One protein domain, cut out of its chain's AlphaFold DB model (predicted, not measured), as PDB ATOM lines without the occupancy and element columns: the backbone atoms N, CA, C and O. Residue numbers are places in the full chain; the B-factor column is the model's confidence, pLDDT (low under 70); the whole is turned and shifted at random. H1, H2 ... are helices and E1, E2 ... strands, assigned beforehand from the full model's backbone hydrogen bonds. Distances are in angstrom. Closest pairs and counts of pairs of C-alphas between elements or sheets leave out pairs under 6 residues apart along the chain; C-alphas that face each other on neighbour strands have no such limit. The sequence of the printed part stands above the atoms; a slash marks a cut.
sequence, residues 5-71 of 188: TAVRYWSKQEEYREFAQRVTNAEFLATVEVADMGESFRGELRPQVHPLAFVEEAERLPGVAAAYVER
ATOM      1  N   THR A   5     141.990 182.061 114.408       89.94
ATOM      2  CA  THR A   5     140.787 181.962 113.571       89.94
ATOM      3  C   THR A   5     139.544 181.781 114.434       89.94
ATOM      4  O   THR A   5     139.644 181.400 115.595       89.94
ATOM      5  N   ALA A   6     138.366 182.084 113.878       86.62
ATOM      6  CA  ALA A   6     137.079 181.901 114.563       86.62
ATOM      7  C   ALA A   6     136.991 182.588 115.944       86.62
ATOM      8  O   ALA A   6     136.404 182.049 116.879       86.62
ATOM      9  N   VAL A   7     137.578 183.785 116.074       91.38
ATOM     10  CA  VAL A   7     137.535 184.547 117.327       91.38
ATOM     11  C   VAL A   7     136.095 184.923 117.649       91.38
ATOM     12  O   VAL A   7     135.419 185.579 116.855       91.38
ATOM     13  N   ARG A   8     135.656 184.558 118.846       93.69
ATOM     14  CA  ARG A   8     134.370 184.937 119.409       93.69
ATOM     15  C   ARG A   8     134.576 185.491 120.809       93.69
ATOM     16  O   ARG A   8     135.299 184.924 121.625       93.69
ATOM     17  N   TYR A   9     133.913 186.607 121.065       94.25
ATOM     18  CA  TYR A   9     133.789 187.154 122.403       94.25
ATOM     19  C   TYR A   9     132.793 186.319 123.217       94.25
ATOM     20  O   TYR A   9     131.732 185.943 122.713       94.25
ATOM     21  N   TRP A  10     133.168 186.035 124.457       94.19
ATOM     22  CA  TRP A  10     132.389 185.341 125.467       94.19
ATOM     23  C   TRP A  10     132.122 186.307 126.617       94.19
ATOM     24  O   TRP A  10     133.035 186.733 127.328       94.19
ATOM     25  N   SER A  11     130.852 186.663 126.770       96.19
ATOM     26  CA  SER A  11     130.377 187.551 127.828       96.19
ATOM     27  C   SER A  11     130.340 186.856 129.190       96.19
ATOM     28  O   SER A  11     130.201 185.634 129.276       96.19
ATOM     29  N   LYS A  12     130.312 187.652 130.268       96.38
ATOM     30  CA  LYS A  12     130.063 187.161 131.635       96.38
ATOM     31  C   LYS A  12     128.818 186.276 131.740       96.38
ATOM     32  O   LYS A  12     128.806 185.282 132.456       96.38
ATOM     33  N   GLN A  13     127.759 186.619 131.004       96.44
ATOM     34  CA  GLN A  13     126.503 185.867 130.994       96.44
ATOM     35  C   GLN A  13     126.649 184.496 130.320       96.44
ATOM     36  O   GLN A  13     125.991 183.530 130.711       96.44
ATOM     37  N   GLU A  14     127.462 184.402 129.266       95.06
ATOM     38  CA  GLU A  14     127.787 183.128 128.622       95.06
ATOM     39  C   GLU A  14     128.651 182.258 129.526       95.06
ATOM     40  O   GLU A  14     128.326 181.085 129.702       95.06
ATOM     41  N   GLU A  15     129.669 182.848 130.150       93.12
ATOM     42  CA  GLU A  15     130.530 182.167 131.118       93.12
ATOM     43  C   GLU A  15     129.715 181.634 132.304       93.12
ATOM     44  O   GLU A  15     129.799 180.453 132.632       93.12
ATOM     45  N   TYR A  16     128.819 182.453 132.869       93.81
ATOM     46  CA  TYR A  16     127.936 182.044 133.964       93.81
ATOM     47  C   TYR A  16     127.036 180.869 133.576       93.81
ATOM     48  O   TYR A  16     126.864 179.931 134.349       93.81
ATOM     49  N   ARG A  17     126.452 180.894 132.368       94.56
ATOM     50  CA  ARG A  17     125.590 179.798 131.896       94.56
ATOM     51  C   ARG A  17     126.357 178.489 131.772       94.56
ATOM     52  O   ARG A  17     125.827 177.447 132.147       94.56
ATOM     53  N   GLU A  18     127.576 178.534 131.243       90.00
ATOM     54  CA  GLU A  18     128.433 177.353 131.129       90.00
ATOM     55  C   GLU A  18     128.872 176.848 132.512       90.00
ATOM     56  O   GLU A  18     128.773 175.653 132.798       90.00
ATOM     57  N   PHE A  19     129.280 177.756 133.398       87.69
ATOM     58  CA  PHE A  19     129.622 177.453 134.783       87.69
ATOM     59  C   PHE A  19     128.458 176.782 135.527       87.69
ATOM     60  O   PHE A  19     128.626 175.698 136.090       87.69
ATOM     61  N   ALA A  20     127.254 177.351 135.447       89.19
ATOM     62  CA  ALA A  20     126.051 176.822 136.089       89.19
ATOM     63  C   ALA A  20     125.667 175.413 135.602       89.19
ATOM     64  O   ALA A  20     125.083 174.642 136.356       89.19
ATOM     65  N   GLN A  21     126.011 175.047 134.361       87.69
ATOM     66  CA  GLN A  21     125.799 173.690 133.840       87.69
ATOM     67  C   GLN A  21     126.805 172.669 134.386       87.69
ATOM     68  O   GLN A  21     126.520 171.472 134.390       87.69
ATOM     69  N   ARG A  22     127.991 173.120 134.808       79.81
ATOM     70  CA  ARG A  22     129.091 172.258 135.264       79.81
ATOM     71  C   ARG A  22     129.116 172.084 136.782       79.81
ATOM     72  O   ARG A  22     129.598 171.059 137.266       79.81
ATOM     73  N   VAL A  23     128.623 173.068 137.531       78.94
ATOM     74  CA  VAL A  23     128.602 173.034 138.997       78.94
ATOM     75  C   VAL A  23     127.473 172.138 139.497       78.94
ATOM     76  O   VAL A  23     126.298 172.392 139.263       78.94
ATOM     77  N   THR A  24     127.833 171.105 140.255       76.25
ATOM     78  CA  THR A  24     126.872 170.181 140.879       76.25
ATOM     79  C   THR A  24     126.449 170.600 142.291       76.25
ATOM     80  O   THR A  24     125.516 170.027 142.848       76.25
ATOM     81  N   ASN A  25     127.122 171.586 142.895       80.88
ATOM     82  CA  ASN A  25     126.839 172.078 144.246       80.88
ATOM     83  C   ASN A  25     125.909 173.303 144.192       80.88
ATOM     84  O   ASN A  25     126.359 174.422 143.954       80.88
ATOM     85  N   ALA A  26     124.613 173.082 144.428       85.44
ATOM     86  CA  ALA A  26     123.586 174.122 144.328       85.44
ATOM     87  C   ALA A  26     123.782 175.288 145.317       85.44
ATOM     88  O   ALA A  26     123.509 176.430 144.964       85.44
ATOM     89  N   GLU A  27     124.282 175.021 146.527       84.44
ATOM     90  CA  GLU A  27     124.546 176.069 147.524       84.44
ATOM     91  C   GLU A  27     125.675 176.994 147.070       84.44
ATOM     92  O   GLU A  27     125.547 178.208 147.159       84.44
ATOM     93  N   PHE A  28     126.755 176.427 146.523       82.31
ATOM     94  CA  PHE A  28     127.846 177.221 145.962       82.31
ATOM     95  C   PHE A  28     127.378 178.022 144.746       82.31
ATOM     96  O   PHE A  28     127.642 179.218 144.663       82.31
ATOM     97  N   LEU A  29     126.612 177.400 143.844       88.31
ATOM     98  CA  LEU A  29     126.057 178.097 142.685       88.31
ATOM     99  C   LEU A  29     125.172 179.288 143.095       88.31
ATOM    100  O   LEU A  29     125.189 180.311 142.421       88.31
ATOM    101  N   ALA A  30     124.452 179.184 144.218       89.69
ATOM    102  CA  ALA A  30     123.634 180.270 144.755       89.69
ATOM    103  C   ALA A  30     124.449 181.457 145.305       89.69
ATOM    104  O   ALA A  30     123.897 182.541 145.461       89.69
ATOM    105  N   THR A  31     125.740 181.267 145.597       91.38
ATOM    106  CA  THR A  31     126.642 182.344 146.053       91.38
ATOM    107  C   THR A  31     127.382 183.055 144.926       91.38
ATOM    108  O   THR A  31     128.100 184.013 145.195       91.38
ATOM    109  N   VAL A  32     127.241 182.583 143.687       90.38
ATOM    110  CA  VAL A  32     127.972 183.106 142.531       90.38
ATOM    111  C   VAL A  32     127.017 183.892 141.642       90.38
ATOM    112  O   VAL A  32     125.980 183.377 141.214       90.38
ATOM    113  N   GLU A  33     127.393 185.122 141.314       94.25
ATOM    114  CA  GLU A  33     126.647 186.003 140.426       94.25
ATOM    115  C   GLU A  33     127.317 186.121 139.050       94.25
ATOM    116  O   GLU A  33     128.498 185.832 138.854       94.25
ATOM    117  N   VAL A  34     126.568 186.612 138.057       94.31
ATOM    118  CA  VAL A  34     127.123 186.911 136.723       94.31
ATOM    119  C   VAL A  34     128.263 187.931 136.819       94.31
ATOM    120  O   VAL A  34     129.208 187.872 136.036       94.31
ATOM    121  N   ALA A  35     128.199 188.858 137.779       94.62
ATOM    122  CA  ALA A  35     129.223 189.879 137.984       94.62
ATOM    123  C   ALA A  35     130.600 189.287 138.334       94.62
ATOM    124  O   ALA A  35     131.612 189.871 137.925       94.62
ATOM    125  N   ASP A  36     130.625 188.122 138.987       91.81
ATOM    126  CA  ASP A  36     131.841 187.407 139.394       91.81
ATOM    127  C   ASP A  36     132.542 186.707 138.224       91.81
ATOM    128  O   ASP A  36     133.699 186.303 138.335       91.81
ATOM    129  N   MET A  37     131.857 186.556 137.087       93.12
ATOM    130  CA  MET A  37     132.439 185.911 135.916       93.12
ATOM    131  C   MET A  37     133.423 186.828 135.191       93.12
ATOM    132  O   MET A  37     133.248 188.050 135.104       93.12
ATOM    133  N   GLY A  38     134.440 186.201 134.603       90.31
ATOM    134  CA  GLY A  38     135.317 186.841 133.634       90.31
ATOM    135  C   GLY A  38     134.653 186.996 132.265       90.31
ATOM    136  O   GLY A  38     133.641 186.370 131.953       90.31
ATOM    137  N   GLU A  39     135.266 187.828 131.435       93.81
ATOM    138  CA  GLU A  39     134.995 187.897 130.001       93.81
ATOM    139  C   GLU A  39     136.184 187.292 129.264       93.81
ATOM    140  O   GLU A  39     137.324 187.392 129.727       93.81
ATOM    141  N   SER A  40     135.942 186.657 128.120       93.19
ATOM    142  CA  SER A  40     137.016 186.025 127.357       93.19
ATOM    143  C   SER A  40     136.846 186.209 125.855       93.19
ATOM    144  O   SER A  40     135.752 186.423 125.340       93.19
ATOM    145  N   PHE A  41     137.956 186.122 125.127       93.00
ATOM    146  CA  PHE A  41     137.942 185.895 123.687       93.00
ATOM    147  C   PHE A  41     138.414 184.468 123.450       93.00
ATOM    148  O   PHE A  41     139.527 184.115 123.838       93.00
ATOM    149  N   ARG A  42     137.574 183.651 122.815       92.56
ATOM    150  CA  ARG A  42     137.891 182.262 122.473       92.56
ATOM    151  C   ARG A  42     138.071 182.147 120.966       92.56
ATOM    152  O   ARG A  42     137.380 182.818 120.204       92.56
ATOM    153  N   GLY A  43     139.005 181.317 120.527       92.81
ATOM    154  CA  GLY A  43     139.283 181.107 119.112       92.81
ATOM    155  C   GLY A  43     140.209 179.922 118.900       92.81
ATOM    156  O   GLY A  43     140.690 179.311 119.851       92.81
ATOM    157  N   GLU A  44     140.465 179.607 117.639       92.88
ATOM    158  CA  GLU A  44     141.337 178.510 117.242       92.88
ATOM    159  C   GLU A  44     142.709 179.045 116.860       92.88
ATOM    160  O   GLU A  44     142.837 179.967 116.051       92.88
ATOM    161  N   LEU A  45     143.754 178.451 117.424       92.19
ATOM    162  CA  LEU A  45     145.116 178.773 117.040       92.19
ATOM    163  C   LEU A  45     145.464 178.042 115.738       92.19
ATOM    164  O   LEU A  45     145.297 176.827 115.631       92.19
ATOM    165  N   ARG A  46     145.972 178.768 114.738       90.50
ATOM    166  CA  ARG A  46     146.410 178.140 113.487       90.50
ATOM    167  C   ARG A  46     147.613 177.211 113.740       90.50
ATOM    168  O   ARG A  46     148.477 177.573 114.539       90.50
ATOM    169  N   PRO A  47     147.747 176.087 113.009       85.50
ATOM    170  CA  PRO A  47     148.780 175.077 113.275       85.50
ATOM    171  C   PRO A  47     150.230 175.587 113.288       85.50
ATOM    172  O   PRO A  47     151.073 175.029 113.979       85.50
ATOM    173  N   GLN A  48     150.535 176.637 112.523       87.00
ATOM    174  CA  GLN A  48     151.879 177.213 112.417       87.00
ATOM    175  C   GLN A  48     152.281 178.112 113.594       87.00
ATOM    176  O   GLN A  48     153.424 178.560 113.654       87.00
ATOM    177  N   VAL A  49     151.351 178.449 114.488       90.00
ATOM    178  CA  VAL A  49     151.632 179.359 115.600       90.00
ATOM    179  C   VAL A  49     152.154 178.562 116.785       90.00
ATOM    180  O   VAL A  49     151.561 177.566 117.188       90.00
ATOM    181  N   HIS A  50     153.254 179.028 117.376       91.06
ATOM    182  CA  HIS A  50     153.811 178.417 118.575       91.06
ATOM    183  C   HIS A  50     152.956 178.783 119.807       91.06
ATOM    184  O   HIS A  50     152.934 179.961 120.180       91.06
ATOM    185  N   PRO A  51     152.284 177.822 120.479       91.00
ATOM    186  CA  PRO A  51     151.296 178.129 121.520       91.00
ATOM    187  C   PRO A  51     151.838 178.973 122.675       91.00
ATOM    188  O   PRO A  51     151.199 179.935 123.084       91.00
ATOM    189  N   LEU A  52     153.046 178.670 123.164       90.25
ATOM    190  CA  LEU A  52     153.639 179.425 124.274       90.25
ATOM    191  C   LEU A  52     153.965 180.871 123.877       90.25
ATOM    192  O   LEU A  52     153.770 181.779 124.674       90.25
ATOM    193  N   ALA A  53     154.418 181.090 122.639       90.44
ATOM    194  CA  ALA A  53     154.740 182.437 122.173       90.44
ATOM    195  C   ALA A  53     153.465 183.283 122.049       90.44
ATOM    196  O   ALA A  53     153.457 184.445 122.440       90.44
ATOM    197  N   PHE A  54     152.376 182.668 121.574       92.12
ATOM    198  CA  PHE A  54     151.061 183.299 121.538       92.12
ATOM    199  C   PHE A  54     150.568 183.681 122.940       92.12
ATOM    200  O   PHE A  54     150.148 184.817 123.136       92.12
ATOM    201  N   VAL A  55     150.648 182.766 123.914       92.19
ATOM    202  CA  VAL A  55     150.243 183.038 125.305       92.19
ATOM    203  C   VAL A  55     151.029 184.211 125.887       92.19
ATOM    204  O   VAL A  55     150.431 185.155 126.399       92.19
ATOM    205  N   GLU A  56     152.356 184.198 125.755       91.06
ATOM    206  CA  GLU A  56     153.210 185.275 126.266       91.06
ATOM    207  C   GLU A  56     152.944 186.628 125.592       91.06
ATOM    208  O   GLU A  56     153.090 187.671 126.227       91.06
ATOM    209  N   GLU A  57     152.590 186.640 124.306       91.62
ATOM    210  CA  GLU A  57     152.210 187.863 123.595       91.62
ATOM    211  C   GLU A  57     150.835 188.369 124.048       91.62
ATOM    212  O   GLU A  57     150.686 189.557 124.337       91.62
ATOM    213  N   ALA A  58     149.851 187.474 124.161       91.69
ATOM    214  CA  ALA A  58     148.497 187.808 124.580       91.69
ATOM    215  C   ALA A  58     148.461 188.380 126.006       91.69
ATOM    216  O   ALA A  58     147.806 189.391 126.237       91.69
ATOM    217  N   GLU A  59     149.218 187.802 126.942       92.44
ATOM    218  CA  GLU A  59     149.308 188.287 128.330       92.44
ATOM    219  C   GLU A  59     149.965 189.670 128.466       92.44
ATOM    220  O   GLU A  59     149.810 190.328 129.494       92.44
ATOM    221  N   ARG A  60     150.701 190.146 127.452       92.12
ATOM    222  CA  ARG A  60     151.266 191.509 127.450       92.12
ATOM    223  C   ARG A  60     150.256 192.570 127.012       92.12
ATOM    224  O   ARG A  60     150.558 193.760 127.114       92.12
ATOM    225  N   LEU A  61     149.091 192.176 126.498       91.69
ATOM    226  CA  LEU A  61     148.075 193.119 126.045       91.69
ATOM    227  C   LEU A  61     147.364 193.777 127.243       91.69
ATOM    228  O   LEU A  61     147.010 193.091 128.205       91.69
ATOM    229  N   PRO A  62     147.097 195.097 127.196       93.38
ATOM    230  CA  PRO A  62     146.351 195.775 128.249       93.38
ATOM    231  C   PRO A  62     144.977 195.137 128.486       93.38
ATOM    232  O   PRO A  62     144.216 194.921 127.544       93.38
ATOM    233  N   GLY A  63     144.653 194.868 129.752       89.94
ATOM    234  CA  GLY A  63     143.367 194.291 130.155       89.94
ATOM    235  C   GLY A  63     143.276 192.764 130.056       89.94
ATOM    236  O   GLY A  63     142.262 192.208 130.468       89.94
ATOM    237  N   VAL A  64     144.313 192.070 129.572       91.00
ATOM    238  CA  VAL A  64     144.360 190.601 129.596       91.00
ATOM    239  C   VAL A  64     144.870 190.130 130.955       91.00
ATOM    240  O   VAL A  64     146.018 190.368 131.317       91.00
ATOM    241  N   ALA A  65     144.003 189.457 131.714       90.12
ATOM    242  CA  ALA A  65     144.365 188.888 133.012       90.12
ATOM    243  C   ALA A  65     145.149 187.570 132.883       90.12
ATOM    244  O   ALA A  65     146.053 187.316 133.674       90.12
ATOM    245  N   ALA A  66     144.799 186.742 131.893       89.81
ATOM    246  CA  ALA A  66     145.439 185.461 131.607       89.81
ATOM    247  C   ALA A  66     145.206 185.058 130.145       89.81
ATOM    248  O   ALA A  66     144.186 185.425 129.553       89.81
ATOM    249  N   ALA A  67     146.119 184.265 129.582       91.00
ATOM    250  CA  ALA A  67     145.916 183.586 128.308       91.00
ATOM    251  C   ALA A  67     146.371 182.128 128.405       91.00
ATOM    252  O   ALA A  67     147.319 181.794 129.113       91.00
ATOM    253  N   TYR A  68     145.701 181.249 127.670       91.62
ATOM    254  CA  TYR A  68     146.085 179.849 127.577       91.62
ATOM    255  C   TYR A  68     145.670 179.272 126.226       91.62
ATOM    256  O   TYR A  68     144.807 179.813 125.532       91.62
ATOM    257  N   VAL A  69     146.307 178.169 125.850       91.88
ATOM    258  CA  VAL A  69     145.918 177.353 124.699       91.88
ATOM    259  C   VAL A  69     145.581 175.962 125.208       91.88
ATOM    260  O   VAL A  69     146.451 175.265 125.736       91.88
ATOM    261  N   GLU A  70     144.328 175.561 125.027       89.44
ATOM    262  CA  GLU A  70     143.888 174.185 125.243       89.44
ATOM    263  C   GLU A  70     144.232 173.334 124.019       89.44
ATOM    264  O   GLU A  70     143.989 173.712 122.869       89.44
ATOM    265  N   ARG A  71     144.818 172.168 124.271       87.88
ATOM    266  CA  ARG A  71     145.059 171.114 123.286       87.88
ATOM    267  C   ARG A  71     144.152 169.927 123.612       87.88
ATOM    268  O   ARG A  71     143.771 169.772 124.772       87.88
TER     269      ARG A  71
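This is residues 5 to 71 of the 188 residues of an uncharacterized protein of Desertiactinospora gelatinilytica (UniProt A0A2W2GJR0). The model is a long, loose shape with two ends, joined by a narrow ribbon of two antiparallel strands, E1 and E2. Beyond one end of the ribbon, helix H1 and the short helix H2 make an open loop from which residues 22 to 28 stick out; toward the other end, helix H3 and the short strand E3 sit side by side near the last residue of E2. The printed part has 67 residues with three named helices and three named strands in the order E1, H1, H2, E2, H3, E3; the one sheet has the order E1 - E2 and is antiparallel, and the class is mixed, helices and strands. The whole is loose, with a radius of gyration of the C-alphas of 14.5 A, and elongated, spanning 44 by 24 by 18 A.

E1, residues 5 to 10, and E2, residues 40 to 45, are antiparallel neighbours with 165 degrees between their N-to-C directions. The C-alphas of Val 7 and Gly 43 face each other at 4.3 A, and those of Trp 10 and Ser 40 at 5.0 A. Across the pair, N 8 and O 42 are within hydrogen-bond range at 2.8 A, as are N 40 and O 10 at 3.0 A. After E1 a tight link of 1 residue goes to H1, residues 12 to 22. H1 and E2 are apart, but only just, with their closest C-alphas 8.2 A from each other. A tight link of 3 residues goes from H1 to H2, residues 26 to 30. H1 and H2 are close but not clearly touching: their closest C-alphas, those of Ala 20 and Leu 29, are 6.7 A apart. E1 and H2 are apart. A tight link of 5 residues goes from E2 to H3, residues 51 to 58, and the closest C-alphas of E2 and H3, those of Leu 45 and Pro 51, are 7.7 A apart. E3, residues 68 to 70, pairs with no named strand. The closest C-alphas of H3 and E3, those of Val 55 and Tyr 68, are 5.7 A apart, while those of E2 and E3, Leu 45 and Val 69, are 7.8 A apart. H3 touches no helix, and it is apart from H1, H2 and E1. In H1, H2 and H3 every O i to N i+4 pair is within hydrogen-bond range.

E1 begins at C-alpha 5, (140.787, 181.962, 113.571), and runs 14.9 A from first to last C-alpha, to Trp 10. H1, from Lys 12 to Arg 22, is 15.4 A long, and it is the longest helix by residues. H2, from Ala 26 to Ala 30, measures 6.2 A and begins at C-alpha 26, (123.586, 174.122, 144.328). E2 runs 15.0 A from Ser 40 to Leu 45. H3 is 10.5 A long, from Pro 51 to Ala 58. E3, 6.5 A long, begins at Tyr 68 and ends at C-alpha 70, (143.888, 174.185, 125.243).

The two C-alphas farthest apart, those of Glu 27 and Gln 48, are 44.5 A from each other, while the first and last printed C-alphas, Thr 5 and Arg 71, are 15.2 A apart. Residues 22 to 28, of which 26 to 28 belong to H2, stand free. The printed part has no cut. No link is long; those from H2 to E2 and from H3 to E3 are short, with 9 residues each. The mean pLDDT of the printed part is 90.5, and no printed residue is under 70.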